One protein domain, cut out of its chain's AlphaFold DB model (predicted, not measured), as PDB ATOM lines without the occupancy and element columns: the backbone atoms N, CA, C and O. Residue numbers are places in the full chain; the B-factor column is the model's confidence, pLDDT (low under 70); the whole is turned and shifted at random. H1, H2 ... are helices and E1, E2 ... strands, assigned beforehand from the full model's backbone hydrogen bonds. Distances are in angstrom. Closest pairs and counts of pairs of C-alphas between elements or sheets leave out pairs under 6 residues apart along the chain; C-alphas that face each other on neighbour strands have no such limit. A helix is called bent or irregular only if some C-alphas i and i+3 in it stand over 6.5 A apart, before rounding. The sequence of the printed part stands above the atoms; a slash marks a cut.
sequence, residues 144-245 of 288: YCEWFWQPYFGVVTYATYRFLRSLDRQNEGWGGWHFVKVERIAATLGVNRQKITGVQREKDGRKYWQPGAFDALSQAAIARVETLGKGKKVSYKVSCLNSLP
ATOM      1  N   TYR A 144      16.152  43.848  -9.002       92.56
ATOM      2  CA  TYR A 144      15.993  44.842 -10.063       92.56
ATOM      3  C   TYR A 144      17.209  44.917 -11.006       92.56
ATOM      4  O   TYR A 144      17.053  45.029 -12.221       92.56
ATOM      5  N   CYS A 145      18.428  44.791 -10.466       91.06
ATOM      6  CA  CYS A 145      19.657  44.826 -11.262       91.06
ATOM      7  C   CYS A 145      19.741  43.629 -12.218       91.06
ATOM      8  O   CYS A 145      20.018  43.795 -13.405       91.06
ATOM      9  N   GLU A 146      19.434  42.433 -11.718       92.19
ATOM     10  CA  GLU A 146      19.438  41.209 -12.527       92.19
ATOM     11  C   GLU A 146      18.329  41.219 -13.588       92.19
ATOM     12  O   GLU A 146      18.508  40.690 -14.682       92.19
ATOM     13  N   TRP A 147      17.185  41.823 -13.269       93.56
ATOM     14  CA  TRP A 147      15.995  41.798 -14.116       93.56
ATOM     15  C   TRP A 147      15.998  42.852 -15.219       93.56
ATOM     16  O   TRP A 147      15.513  42.567 -16.309       93.56
ATOM     17  N   PHE A 148      16.558  44.040 -14.974       95.94
ATOM     18  CA  PHE A 148      16.436  45.169 -15.905       95.94
ATOM     19  C   PHE A 148      17.781  45.751 -16.346       95.94
ATOM     20  O   PHE A 148      17.980  46.005 -17.534       95.94
ATOM     21  N   TRP A 149      18.757  45.885 -15.443       95.81
ATOM     22  CA  TRP A 149      20.082  46.394 -15.821       95.81
ATOM     23  C   TRP A 149      20.884  45.396 -16.656       95.81
ATOM     24  O   TRP A 149      21.557  45.797 -17.607       95.81
ATOM     25  N   GLN A 150      20.792  44.098 -16.355       94.94
ATOM     26  CA  GLN A 150      21.420  43.065 -17.179       94.94
ATOM     27  C   GLN A 150      20.944  43.079 -18.642       94.94
ATOM     28  O   GLN A 150      21.805  43.123 -19.524       94.94
ATOM     29  N   PRO A 151      19.633  43.024 -18.954       95.00
ATOM     30  CA  PRO A 151      19.177  43.048 -20.342       95.00
ATOM     31  C   PRO A 151      19.440  44.389 -21.030       95.00
ATOM     32  O   PRO A 151      19.740  44.382 -22.219       95.00
ATOM     33  N   TYR A 152      19.413  45.509 -20.298       95.88
ATOM     34  CA  TYR A 152      19.781  46.820 -20.840       95.88
ATOM     35  C   TYR A 152      21.244  46.857 -21.315       95.88
ATOM     36  O   TYR A 152      21.544  47.287 -22.426       95.88
ATOM     37  N   PHE A 153      22.174  46.368 -20.493       94.69
ATOM     38  CA  PHE A 153      23.605  46.399 -20.806       94.69
ATOM     39  C   PHE A 153      24.107  45.227 -21.652       94.69
ATOM     40  O   PHE A 153      25.171  45.312 -22.276       94.69
ATOM     41  N   GLY A 154      23.393  44.108 -21.622       93.56
ATOM     42  CA  GLY A 154      23.873  42.825 -22.103       93.56
ATOM     43  C   GLY A 154      24.869  42.153 -21.148       93.56
ATOM     44  O   GLY A 154      25.447  42.754 -20.239       93.56
ATOM     45  N   VAL A 155      25.092  40.859 -21.394       93.31
ATOM     46  CA  VAL A 155      25.799  39.945 -20.480       93.31
ATOM     47  C   VAL A 155      27.202  40.431 -20.110       93.31
ATOM     48  O   VAL A 155      27.552  40.459 -18.936       93.31
ATOM     49  N   VAL A 156      28.017  40.832 -21.092       95.00
ATOM     50  CA  VAL A 156      29.432  41.175 -20.850       95.00
ATOM     51  C   VAL A 156      29.570  42.457 -20.034       95.00
ATOM     52  O   VAL A 156      30.358  42.513 -19.088       95.00
ATOM     53  N   THR A 157      28.802  43.487 -20.380       97.19
ATOM     54  CA  THR A 157      28.850  44.782 -19.698       97.19
ATOM     55  C   THR A 157      28.320  44.659 -18.272       97.19
ATOM     56  O   THR A 157      28.977  45.116 -17.336       97.19
ATOM     57  N   TYR A 158      27.205  43.951 -18.073       96.56
ATOM     58  CA  TYR A 158      26.665  43.714 -16.736       96.56
ATOM     59  C   TYR A 158      27.570  42.818 -15.875       96.56
ATOM     60  O   TYR A 158      27.814  43.121 -14.710       96.56
ATOM     61  N   ALA A 159      28.164  41.763 -16.441       96.25
ATOM     62  CA  ALA A 159      29.144  40.942 -15.726       96.25
ATOM     63  C   ALA A 159      30.403  41.743 -15.349       96.25
ATOM     64  O   ALA A 159      30.975  41.534 -14.278       96.25
ATOM     65  N   THR A 160      30.807  42.702 -16.191       97.44
ATOM     66  CA  THR A 160      31.897  43.635 -15.875       97.44
ATOM     67  C   THR A 160      31.515  44.508 -14.683       97.44
ATOM     68  O   THR A 160      32.301  44.619 -13.746       97.44
ATOM     69  N   TYR A 161      30.296  45.058 -14.667       95.88
ATOM     70  CA  TYR A 161      29.768  45.780 -13.509       95.88
ATOM     71  C   TYR A 161      29.776  44.917 -12.240       95.88
ATOM     72  O   TYR A 161      30.317  45.352 -11.230       95.88
ATOM     73  N   ARG A 162      29.277  43.674 -12.286       94.44
ATOM     74  CA  ARG A 162      29.277  42.765 -11.121       94.44
ATOM     75  C   ARG A 162      30.683  42.484 -10.596       94.44
ATOM     76  O   ARG A 162      30.888  42.470  -9.384       94.44
ATOM     77  N   PHE A 163      31.655  42.301 -11.490       94.81
ATOM     78  CA  PHE A 163      33.054  42.152 -11.093       94.81
ATOM     79  C   PHE A 163      33.549  43.401 -10.360       94.81
ATOM     80  O   PHE A 163      34.098  43.290  -9.267       94.81
ATOM     81  N   LEU A 164      33.337  44.587 -10.933       94.19
ATOM     82  CA  LEU A 164      33.761  45.855 -10.332       94.19
ATOM     83  C   LEU A 164      33.074  46.091  -8.982       94.19
ATOM     84  O   LEU A 164      33.738  46.429  -8.007       94.19
ATOM     85  N   ARG A 165      31.772  45.813  -8.904       91.50
ATOM     86  CA  ARG A 165      30.959  45.907  -7.693       91.50
ATOM     87  C   ARG A 165      31.467  45.001  -6.571       91.50
ATOM     88  O   ARG A 165      31.387  45.391  -5.413       91.50
ATOM     89  N   SER A 166      32.021  43.833  -6.906       90.38
ATOM     90  CA  SER A 166      32.600  42.900  -5.926       90.38
ATOM     91  C   SER A 166      33.903  43.386  -5.279       90.38
ATOM     92  O   SER A 166      34.321  42.833  -4.263       90.38
ATOM     93  N   LEU A 167      34.559  44.402  -5.855       89.12
ATOM     94  CA  LEU A 167      35.781  44.990  -5.294       89.12
ATOM     95  C   LEU A 167      35.483  45.929  -4.122       89.12
ATOM     96  O   LEU A 167      36.363  46.180  -3.299       89.12
ATOM     97  N   ASP A 168      34.252  46.433  -4.046       85.81
ATOM     98  CA  ASP A 168      33.823  47.378  -3.032       85.81
ATOM     99  C   ASP A 168      32.898  46.719  -2.002       85.81
ATOM    100  O   ASP A 168      31.977  45.979  -2.345       85.81
ATOM    101  N   ARG A 169      33.156  46.977  -0.717       77.62
ATOM    102  CA  ARG A 169      32.385  46.398   0.397       77.62
ATOM    103  C   ARG A 169      31.242  47.298   0.859       77.62
ATOM    104  O   ARG A 169      30.462  46.874   1.706       77.62
ATOM    105  N   GLN A 170      31.167  48.533   0.366       78.44
ATOM    106  CA  GLN A 170      30.060  49.429   0.671       78.44
ATOM    107  C   GLN A 170      28.821  48.993  -0.116       78.44
ATOM    108  O   GLN A 170      28.929  48.359  -1.167       78.44
ATOM    109  N   ASN A 171      27.637  49.293   0.413       72.94
ATOM    110  CA  ASN A 171      26.371  48.846  -0.172       72.94
ATOM    111  C   ASN A 171      25.642  49.923  -0.980       72.94
ATOM    112  O   ASN A 171      24.832  49.577  -1.834       72.94
ATOM    113  N   GLU A 172      25.969  51.195  -0.771       80.25
ATOM    114  CA  GLU A 172      25.261  52.335  -1.354       80.25
ATOM    115  C   GLU A 172      26.243  53.373  -1.904       80.25
ATOM    116  O   GLU A 172      27.448  53.299  -1.645       80.25
ATOM    117  N   GLY A 173      25.720  54.309  -2.699       86.25
ATOM    118  CA  GLY A 173      26.484  55.409  -3.281       86.25
ATOM    119  C   GLY A 173      27.581  54.972  -4.253       86.25
ATOM    120  O   GLY A 173      27.591  53.852  -4.771       86.25
ATOM    121  N   TRP A 174      28.510  55.884  -4.526       89.56
ATOM    122  CA  TRP A 174      29.698  55.592  -5.323       89.56
ATOM    123  C   TRP A 174      30.700  54.767  -4.518       89.56
ATOM    124  O   TRP A 174      31.127  55.169  -3.438       89.56
ATOM    125  N   GLY A 175      31.127  53.639  -5.079       88.50
ATOM    126  CA  GLY A 175      32.231  52.862  -4.537       88.50
ATOM    127  C   GLY A 175      33.555  53.621  -4.600       88.50
ATOM    128  O   GLY A 175      33.740  54.567  -5.375       88.50
ATOM    129  N   GLY A 176      34.518  53.163  -3.806       90.19
ATOM    130  CA  GLY A 176      35.882  53.654  -3.847       90.19
ATOM    131  C   GLY A 176      36.518  53.475  -5.224       90.19
ATOM    132  O   GLY A 176      36.060  52.719  -6.082       90.19
ATOM    133  N   TRP A 177      37.613  54.191  -5.450       93.94
ATOM    134  CA  TRP A 177      38.389  54.004  -6.662       93.94
ATOM    135  C   TRP A 177      39.295  52.781  -6.561       93.94
ATOM    136  O   TRP A 177      40.153  52.708  -5.682       93.94
ATOM    137  N   HIS A 178      39.198  51.891  -7.545       94.31
ATOM    138  CA  HIS A 178      39.991  50.668  -7.611       94.31
ATOM    139  C   HIS A 178      40.872  50.651  -8.855       94.31
ATOM    140  O   HIS A 178      40.413  50.922  -9.964       94.31
ATOM    141  N   PHE A 179      42.146  50.290  -8.691       94.00
ATOM    142  CA  PHE A 179      43.003  49.959  -9.829       94.00
ATOM    143  C   PHE A 179      42.656  48.563 -10.334       94.00
ATOM    144  O   PHE A 179      42.784  47.579  -9.601       94.00
ATOM    145  N   VAL A 180      42.254  48.462 -11.598       94.19
ATOM    146  CA  VAL A 180      41.803  47.201 -12.187       94.19
ATOM    147  C   VAL A 180      42.756  46.715 -13.269       94.19
ATOM    148  O   VAL A 180      43.193  47.462 -14.146       94.19
ATOM    149  N   LYS A 181      43.073  45.418 -13.214       92.69
ATOM    150  CA  LYS A 181      43.777  44.719 -14.292       92.69
ATOM    151  C   LYS A 181      42.740  44.182 -15.266       92.69
ATOM    152  O   LYS A 181      42.023  43.238 -14.934       92.69
ATOM    153  N   VAL A 182      42.667  44.769 -16.457       93.19
ATOM    154  CA  VAL A 182      41.690  44.389 -17.492       93.19
ATOM    155  C   VAL A 182      41.800  42.908 -17.844       93.19
ATOM    156  O   VAL A 182      40.789  42.258 -18.070       93.19
ATOM    157  N   GLU A 183      43.008  42.351 -17.829       92.25
ATOM    158  CA  GLU A 183      43.273  40.940 -18.107       92.25
ATOM    159  C   GLU A 183      42.574  40.021 -17.099       92.25
ATOM    160  O   GLU A 183      42.056  38.979 -17.489       92.25
ATOM    161  N   ARG A 184      42.488  40.423 -15.823       93.12
ATOM    162  CA  ARG A 184      41.771  39.658 -14.793       93.12
ATOM    163  C   ARG A 184      40.268  39.662 -15.054       93.12
ATOM    164  O   ARG A 184      39.638  38.615 -14.941       93.12
ATOM    165  N   ILE A 185      39.706  40.815 -15.423       94.94
ATOM    166  CA  ILE A 185      38.282  40.939 -15.771       94.94
ATOM    167  C   ILE A 185      37.981  40.089 -17.012       94.94
ATOM    168  O   ILE A 185      37.116  39.224 -16.982       94.94
ATOM    169  N   ALA A 186      38.757  40.277 -18.079       92.31
ATOM    170  CA  ALA A 186      38.629  39.547 -19.335       92.31
ATOM    171  C   ALA A 186      38.702  38.023 -19.134       92.31
ATOM    172  O   ALA A 186      37.849  37.302 -19.649       92.31
ATOM    173  N   ALA A 187      39.660  37.544 -18.330       91.00
ATOM    174  CA  ALA A 187      39.787  36.131 -17.981       91.00
ATOM    175  C   ALA A 187      38.590  35.615 -17.168       91.00
ATOM    176  O   ALA A 187      38.096  34.529 -17.447       91.00
ATOM    177  N   THR A 188      38.089  36.407 -16.212       92.56
ATOM    178  CA  THR A 188      36.923  36.033 -15.389       92.56
ATOM    179  C   THR A 188      35.663  35.880 -16.240       92.56
ATOM    180  O   THR A 188      34.848  35.000 -15.991       92.56
ATOM    181  N   LEU A 189      35.506  36.730 -17.255       92.00
ATOM    182  CA  LEU A 189      34.341  36.739 -18.139       92.00
ATOM    183  C   LEU A 189      34.499  35.815 -19.360       92.00
ATOM    184  O   LEU A 189      33.541  35.648 -20.110       92.00
ATOM    185  N   GLY A 190      35.688  35.253 -19.601       91.25
ATOM    186  CA  GLY A 190      35.973  34.456 -20.799       91.25
ATOM    187  C   GLY A 190      35.885  35.259 -22.105       91.25
ATOM    188  O   GLY A 190      35.489  34.727 -23.139       91.25
ATOM    189  N   VAL A 191      36.216  36.555 -22.074       91.06
ATOM    190  CA  VAL A 191      36.087  37.470 -23.223       91.06
ATOM    191  C   VAL A 191      37.410  38.131 -23.586       91.06
ATOM    192  O   VAL A 191      38.312  38.274 -22.767       91.06
ATOM    193  N   ASN A 192      37.528  38.605 -24.829       92.81
ATOM    194  CA  ASN A 192      38.672  39.422 -25.230       92.81
ATOM    195  C   ASN A 192      38.671  40.764 -24.471       92.81
ATOM    196  O   ASN A 192      37.628  41.410 -24.371       92.81
ATOM    197  N   ARG A 193      39.845  41.242 -24.027       93.25
ATOM    198  CA  ARG A 193      39.997  42.534 -23.326       93.25
ATOM    199  C   ARG A 193      39.327  43.721 -24.027       93.25
ATOM    200  O   ARG A 193      38.849  44.626 -23.356       93.25
ATOM    201  N   GLN A 194      39.263  43.711 -25.359       93.50
ATOM    202  CA  GLN A 194      38.645  44.770 -26.162       93.50
ATOM    203  C   GLN A 194      37.137  44.885 -25.912       93.50
ATOM    204  O   GLN A 194      36.572  45.955 -26.092       93.50
ATOM    205  N   LYS A 195      36.479  43.810 -25.455       94.50
ATOM    206  CA  LYS A 195      35.084  43.864 -25.001       94.50
ATOM    207  C   LYS A 195      34.925  44.650 -23.698       94.50
ATOM    208  O   LYS A 195      33.851  45.178 -23.455       94.50
ATOM    209  N   ILE A 196      35.984  44.760 -22.893       96.62
ATOM    210  CA  ILE A 196      36.005  45.577 -21.674       96.62
ATOM    211  C   ILE A 196      36.369  47.027 -22.016       96.62
ATOM    212  O   ILE A 196      35.647  47.944 -21.646       96.62
ATOM    213  N   THR A 197      37.472  47.234 -22.741       94.88
ATOM    214  CA  THR A 197      38.086  48.564 -22.929       94.88
ATOM    215  C   THR A 197      37.643  49.318 -24.175       94.88
ATOM    216  O   THR A 197      38.058  50.456 -24.350       94.88
ATOM    217  N   GLY A 198      36.917  48.666 -25.080       93.44
ATOM    218  CA  GLY A 198      36.686  49.175 -26.427       93.44
ATOM    219  C   GLY A 198      37.908  49.000 -27.329       93.44
ATOM    220  O   GLY A 198      38.992  48.577 -26.899       93.44
ATOM    221  N   VAL A 199      37.712  49.255 -28.622       92.75
ATOM    222  CA  VAL A 199      38.760  49.140 -29.643       92.75
ATOM    223  C   VAL A 199      38.460  50.025 -30.848       92.75
ATOM    224  O   VAL A 199      37.327  50.110 -31.317       92.75
ATOM    225  N   GLN A 200      39.501  50.643 -31.403       93.75
ATOM    226  CA  GLN A 200      39.406  51.333 -32.683       93.75
ATOM    227  C   GLN A 200      39.353  50.303 -33.819       93.75
ATOM    228  O   GLN A 200      40.251  49.474 -33.971       93.75
ATOM    229  N   ARG A 201      38.286  50.348 -34.611       92.31
ATOM    230  CA  ARG A 201      38.056  49.496 -35.780       92.31
ATOM    231  C   ARG A 201      38.109  50.329 -37.049       92.31
ATOM    232  O   ARG A 201      38.027  51.554 -37.010       92.31
ATOM    233  N   GLU A 202      38.232  49.649 -38.176       94.00
ATOM    234  CA  GLU A 202      38.174  50.256 -39.498       94.00
ATOM    235  C   GLU A 202      37.210  49.453 -40.366       94.00
ATOM    236  O   GLU A 202      37.262  48.221 -40.378       94.00
ATOM    237  N   LYS A 203      36.299  50.149 -41.045       89.19
ATOM    238  CA  LYS A 203      35.359  49.568 -42.000       89.19
ATOM    239  C   LYS A 203      35.206  50.535 -43.167       89.19
ATOM    240  O   LYS A 203      35.002  51.727 -42.946       89.19
ATOM    241  N   ASP A 204      35.355  50.030 -44.387       87.12
ATOM    242  CA  ASP A 204      35.245  50.814 -45.627       87.12
ATOM    243  C   ASP A 204      36.159  52.062 -45.641       87.12
ATOM    244  O   ASP A 204      35.757  53.155 -46.038       87.12
ATOM    245  N   GLY A 205      37.388  51.921 -45.124       88.69
ATOM    246  CA  GLY A 205      38.377  53.006 -45.016       88.69
ATOM    247  C   GLY A 205      38.065  54.066 -43.950       88.69
ATOM    248  O   GLY A 205      38.809  55.037 -43.802       88.69
ATOM    249  N   ARG A 206      36.976  53.909 -43.185       90.31
ATOM    250  CA  ARG A 206      36.610  54.798 -42.076       90.31
ATOM    251  C   ARG A 206      36.933  54.141 -40.744       90.31
ATOM    252  O   ARG A 206      36.452  53.051 -40.428       90.31
ATOM    253  N   LYS A 207      37.728  54.838 -39.933       94.12
ATOM    254  CA  LYS A 207      38.016  54.426 -38.559       94.12
ATOM    255  C   LYS A 207      36.853  54.815 -37.655       94.12
ATOM    256  O   LYS A 207      36.423  55.964 -37.675       94.12
ATOM    257  N   TYR A 208      36.379  53.878 -36.845       94.06
ATOM    258  CA  TYR A 208      35.340  54.113 -35.847       94.06
ATOM    259  C   TYR A 208      35.738  53.491 -34.510       94.06
ATOM    260  O   TYR A 208      36.450  52.486 -34.453       94.06
ATOM    261  N   TRP A 209      35.301  54.107 -33.415       94.44
ATOM    262  CA  TRP A 209      35.453  53.523 -32.089       94.44
ATOM    263  C   TRP A 209      34.340  52.507 -31.862       94.44
ATOM    264  O   TRP A 209      33.166  52.830 -32.036       94.44
ATOM    265  N   GLN A 210      34.702  51.282 -31.493       94.00
ATOM    266  CA  GLN A 210      33.753  50.296 -31.003       94.00
ATOM    267  C   GLN A 210      33.773  50.327 -29.468       94.00
ATOM    268  O   GLN A 210      34.787  49.916 -28.894       94.00
ATOM    269  N   PRO A 211      32.685  50.779 -28.813       94.38
ATOM    270  CA  PRO A 211      32.621  50.864 -27.359       94.38
ATOM    271  C   PRO A 211      32.779  49.502 -26.676       94.38
ATOM    272  O   PRO A 211      32.294  48.480 -27.175       94.38
ATOM    273  N   GLY A 212      33.458  49.496 -25.531       96.06
ATOM    274  CA  GLY A 212      33.518  48.365 -24.606       96.06
ATOM    275  C   GLY A 212      32.594  48.535 -23.400       96.06
ATOM    276  O   GLY A 212      31.846  49.504 -23.288       96.06
ATOM    277  N   ALA A 213      32.685  47.595 -22.460       97.50
ATOM    278  CA  ALA A 213      31.934  47.636 -21.209       97.50
ATOM    279  C   ALA A 213      32.209  48.909 -20.392       97.50
ATOM    280  O   ALA A 213      31.275  49.491 -19.855       97.50
ATOM    281  N   PHE A 214      33.463  49.370 -20.314       97.38
ATOM    282  CA  PHE A 214      33.802  50.609 -19.606       97.38
ATOM    283  C   PHE A 214      33.107  51.829 -20.216       97.38
ATOM    284  O   PHE A 214      32.534  52.621 -19.476       97.38
ATOM    285  N   ASP A 215      33.083  51.932 -21.546       96.50
ATOM    286  CA  ASP A 215      32.393  53.023 -22.239       96.50
ATOM    287  C   ASP A 215      30.885  52.990 -21.958       96.50
ATOM    288  O   ASP A 215      30.298  54.010 -21.605       96.50
ATOM    289  N   ALA A 216      30.262  51.810 -22.059       95.56
ATOM    290  CA  ALA A 216      28.829  51.640 -21.824       95.56
ATOM    291  C   ALA A 216      28.430  51.968 -20.375       95.56
ATOM    292  O   ALA A 216      27.427  52.645 -20.144       95.56
ATOM    293  N   LEU A 217      29.229  51.534 -19.394       95.94
ATOM    294  CA  LEU A 217      28.989  51.836 -17.980       95.94
ATOM    295  C   LEU A 217      29.174  53.325 -17.670       95.94
ATOM    296  O   LEU A 217      28.409  53.881 -16.881       95.94
ATOM    297  N   SER A 218      30.154  53.984 -18.292       94.38
ATOM    298  CA  SER A 218      30.341  55.429 -18.151       94.38
ATOM    299  C   SER A 218      29.245  56.236 -18.835       94.38
ATOM    300  O   SER A 218      28.762  57.203 -18.253       94.38
ATOM    301  N   GLN A 219      28.782  55.819 -20.016       92.56
ATOM    302  CA  GLN A 219      27.675  56.474 -20.715       92.56
ATOM    303  C   GLN A 219      26.361  56.394 -19.928       92.56
ATOM    304  O   GLN A 219      25.570  57.331 -19.952       92.56
ATOM    305  N   ALA A 220      26.141  55.296 -19.204       91.12
ATOM    306  CA  ALA A 220      24.994  55.125 -18.317       91.12
ATOM    307  C   ALA A 220      25.188  55.754 -16.923       91.12
ATOM    308  O   ALA A 220      24.367  55.521 -16.042       91.12
ATOM    309  N   ALA A 221      26.277  56.503 -16.708       91.44
ATOM    310  CA  ALA A 221      26.640  57.132 -15.438       91.44
ATOM    311  C   ALA A 221      26.738  56.176 -14.231       91.44
ATOM    312  O   ALA A 221      26.595  56.588 -13.083       91.44
ATOM    313  N   ILE A 222      27.045  54.903 -14.481       93.00
ATOM    314  CA  ILE A 222      27.204  53.875 -13.440       93.00
ATOM    315  C   ILE A 222      28.663  53.677 -13.052       93.00
ATOM    316  O   ILE A 222      28.951  53.253 -11.934       93.00
ATOM    317  N   ALA A 223      29.594  53.977 -13.959       94.75
ATOM    318  CA  ALA A 223      31.020  53.876 -13.691       94.75
ATOM    319  C   ALA A 223      31.777  55.133 -14.115       94.75
ATOM    320  O   ALA A 223      31.606  55.648 -15.218       94.75
ATOM    321  N   ARG A 224      32.702  55.574 -13.268       95.50
ATOM    322  CA  ARG A 224      33.719  56.572 -13.600       95.50
ATOM    323  C   ARG A 224      35.007  55.816 -13.910       95.50
ATOM    324  O   ARG A 224      35.482  55.044 -13.076       95.50
ATOM    325  N   VAL A 225      35.543  55.997 -15.115       95.88
ATOM    326  CA  VAL A 225      36.723  55.269 -15.604       95.88
ATOM    327  C   VAL A 225      37.820  56.264 -15.964       95.88
ATOM    328  O   VAL A 225      37.673  57.068 -16.879       95.88
ATOM    329  N   GLU A 226      38.949  56.173 -15.271       94.81
ATOM    330  CA  GLU A 226      40.164  56.917 -15.586       94.81
ATOM    331  C   GLU A 226      41.175  55.988 -16.256       94.81
ATOM    332  O   GLU A 226      41.551  54.943 -15.716       94.81
ATOM    333  N   THR A 227      41.639  56.389 -17.440       92.88
ATOM    334  CA  THR A 227      42.726  55.707 -18.149       92.88
ATOM    335  C   THR A 227      44.024  56.456 -17.892       92.88
ATOM    336  O   THR A 227      44.165  57.620 -18.260       92.88
ATOM    337  N   LEU A 228      44.983  55.788 -17.261       90.44
ATOM    338  CA  LEU A 228      46.260  56.363 -16.863       90.44
ATOM    339  C   LEU A 228      47.387  55.757 -17.706       90.44
ATOM    340  O   LEU A 228      47.438  54.549 -17.938       90.44
ATOM    341  N   GLY A 229      48.318  56.602 -18.151       85.88
ATOM    342  CA  GLY A 229      49.449  56.188 -18.985       85.88
ATOM    343  C   GLY A 229      49.128  56.103 -20.483       85.88
ATOM    344  O   GLY A 229      48.074  56.529 -20.950       85.88
ATOM    345  N   LYS A 230      50.089  55.602 -21.271       77.56
ATOM    346  CA  LYS A 230      49.988  55.459 -22.735       77.56
ATOM    347  C   LYS A 230      50.670  54.170 -23.207       77.56
ATOM    348  O   LYS A 230      51.617  53.680 -22.584       77.56
ATOM    349  N   GLY A 231      50.217  53.636 -24.341       72.19
ATOM    350  CA  GLY A 231      50.836  52.481 -24.999       72.19
ATOM    351  C   GLY A 231      50.764  51.198 -24.163       72.19
ATOM    352  O   GLY A 231      49.685  50.751 -23.798       72.19
ATOM    353  N   LYS A 232      51.918  50.586 -23.866       68.94
ATOM    354  CA  LYS A 232      51.998  49.303 -23.135       68.94
ATOM    355  C   LYS A 232      51.830  49.422 -21.611       68.94
ATOM    356  O   LYS A 232      51.709  48.400 -20.947       68.94
ATOM    357  N   LYS A 233      51.841  50.637 -21.049       79.56
ATOM    358  CA  LYS A 233      51.694  50.896 -19.602       79.56
ATOM    359  C   LYS A 233      50.371  51.600 -19.293       79.56
ATOM    360  O   LYS A 233      50.358  52.592 -18.573       79.56
ATOM    361  N   VAL A 234      49.281  51.132 -19.895       86.56
ATOM    362  CA  VAL A 234      47.944  51.653 -19.596       86.56
ATOM    363  C   VAL A 234      47.402  50.948 -18.358       86.56
ATOM    364  O   VAL A 234      47.331  49.719 -18.325       86.56
ATOM    365  N   SER A 235      47.016  51.725 -17.353       89.31
ATOM    366  CA  SER A 235      46.274  51.257 -16.187       89.31
ATOM    367  C   SER A 235      44.901  51.917 -16.142       89.31
ATOM    368  O   SER A 235      44.702  53.020 -16.648       89.31
ATOM    369  N   TYR A 236      43.944  51.212 -15.545       94.25
ATOM    370  CA  TYR A 236      42.578  51.691 -15.398       94.25
ATOM    371  C   TYR A 236      42.270  51.831 -13.920       94.25
ATOM    372  O   TYR A 236      42.525  50.913 -13.133       94.25
ATOM    373  N   LYS A 237      41.723  52.982 -13.555       95.38
ATOM    374  CA  LYS A 237      41.175  53.242 -12.233       95.38
ATOM    375  C   LYS A 237      39.673  53.424 -12.411       95.38
ATOM    376  O   LYS A 237      39.248  54.193 -13.268       95.38
ATOM    377  N   VAL A 238      38.881  52.654 -11.675       96.44
ATOM    378  CA  VAL A 238      37.430  52.589 -11.867       96.44
ATOM    379  C   VAL A 238      36.726  52.735 -10.527       96.44
ATOM    380  O   VAL A 238      37.133  52.117  -9.544       96.44
ATOM    381  N   SER A 239      35.681  53.551 -10.497       94.69
ATOM    382  CA  SER A 239      34.698  53.634  -9.416       94.69
ATOM    383  C   SER A 239      33.328  53.334 -10.019       94.69
ATOM    384  O   SER A 239      33.051  53.730 -11.151       94.69
ATOM    385  N   CYS A 240      32.500  52.568  -9.314       93.56
ATOM    386  CA  CYS A 240      31.172  52.167  -9.776       93.56
ATOM    387  C   CYS A 240      30.132  52.438  -8.703       93.56
ATOM    388  O   CYS A 240      30.439  52.404  -7.515       93.56
ATOM    389  N   LEU A 241      28.897  52.653  -9.131       91.75
ATOM    390  CA  LEU A 241      27.772  52.822  -8.233       91.75
ATOM    391  C   LEU A 241      27.420  51.488  -7.553       91.75
ATOM    392  O   LEU A 241      27.218  50.462  -8.210       91.75
ATOM    393  N   ASN A 242      27.348  51.497  -6.227       89.12
ATOM    394  CA  ASN A 242      27.086  50.309  -5.424       89.12
ATOM    395  C   ASN A 242      25.604  49.915  -5.387       89.12
ATOM    396  O   ASN A 242      25.299  48.740  -5.170       89.12
ATOM    397  N   SER A 243      24.718  50.878  -5.653       87.19
ATOM    398  CA  SER A 243      23.273  50.698  -5.779       87.19
ATOM    399  C   SER A 243      22.808  51.317  -7.093       87.19
ATOM    400  O   SER A 243      22.926  52.526  -7.273       87.19
ATOM    401  N   LEU A 244      22.340  50.497  -8.036       90.00
ATOM    402  CA  LEU A 244      21.880  51.004  -9.329       90.00
ATOM    403  C   LEU A 244      20.478  51.618  -9.203       90.00
ATOM    404  O   LEU A 244      19.602  50.977  -8.616       90.00
ATOM    405  N   PRO A 245      20.237  52.807  -9.784       90.62
ATOM    406  CA  PRO A 245      18.927  53.439  -9.753       90.62
ATOM    407  C   PRO A 245      17.938  52.718 -10.676       90.62
ATOM    408  O   PRO A 245      18.285  51.766 -11.385       90.62
TER     409      PRO A 245
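This is residues 144 to 245 of the 288 residues of the protein "DnaA_N domain-containing protein" of Anaerolineae bacterium (UniProt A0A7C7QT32). A small three-stranded sheet, E1 E5 E4, has helices H2 and H5 packed over one face, while H3 and H4 extend the helical cluster beside H2 and the hairpin E2 and E3 reaches away from this body as a two-stranded arm. H1 makes a corner with H2 at the edge of the body. The printed part has 102 residues, with five named helices and five named strands in the order H1 H2 E1 H3 H4 E2 E3 H5 E4 E5; the class is mixed, helices and strands, and both sheets, E1 E5 E4 and E2 E3, are antiparallel. The whole is compact, with a radius of gyration of the C-alphas of 13.9 A, yet its outline is only just elongated, with spans of 45 by 30 by 24 A.

H1 takes residues 144 to 153 and is 13.3 A long from first to last C-alpha; C-alpha 144 is at (15.993, 44.842, -10.063). H1 is neither bent nor irregular, but only just: C-alphas 147 and 150 are 6.4 A apart. H2, residues 155 to 165, is the longest helix by residues and measures 15.0 A. E1 follows at residues 178 to 180, 6.0 A, then H3 at residues 182 to 189, 10.6 A, and H4 at residues 194 to 197, 5.0 A. E2, residues 199 to 203, is 12.8 A long, and E3, residues 206 to 210, is 12.3 A; C-alpha 203 is at (35.359, 49.568, -42.000). H5 takes residues 213 to 219, 9.8 A. E4, residues 223 to 228, is 15.8 A long, and E5, residues 235 to 240, is 16.4 A, ending with C-alpha 240 at (31.172, 52.167, -9.776).

In the sheet E1 E5 E4, the inner strand E5 forms a hairpin with E4, antiparallel at 165 degrees, with N 226 and O 237 2.8 A apart, within hydrogen-bond range. E1, an edge strand, is antiparallel to E5 at 131 degrees, with N 180 and O 236 at 2.9 A. H2 and H5 lie on the same face, two layers, helices on one face of a sheet. H5 has a height over the sheet of 7.5 A and lies over E4, slantwise to it at 52 degrees on the local plane; their closest C-alphas are Leu 217 and Ala 223, 5.2 A. H2 has a height of 9.0 A and lies only just over E5, where 3 of its 11 C-alphas fall, running across it at 80 degrees on the local plane. H2 and H4 are the hubs, touching three helices each. H2 touches H5 about perpendicular at 80 degrees, with the C-alphas of Thr 157 and Ala 213 closest at 4.5 A. H2 touches H3 at a steep tilt of 63 degrees, opposite ways, closest at the C-alphas of Thr 160 and Ile 185, 6.9 A. H4 touches H5, with the C-alphas of Ile 196 and Ala 213 closest at 4.6 A. H1 and H2 are close but not clearly touching; the closest C-alphas, Gln 150 and Tyr 158, are 5.3 A apart. The hairpin E2 and E3 is antiparallel at 145 degrees, with N 201 and O 208 at 2.8 A; both strands are apart from E4 and E5. In H2, H3 and H5 every O i to N i+4 pair is within hydrogen-bond range, in H1 4 of 6 are, and H4 is too short for such a pair.

The C-alphas farthest apart, those of Asn 171 and Gly 205, are 46.6 A apart. The printed part has no cut. The link from H2 to E1, residues 166 to 177, is long, and the link from E4 to E5 is short. Mean pLDDT of the printed part is 91.7, and residue 232 alone is under 70.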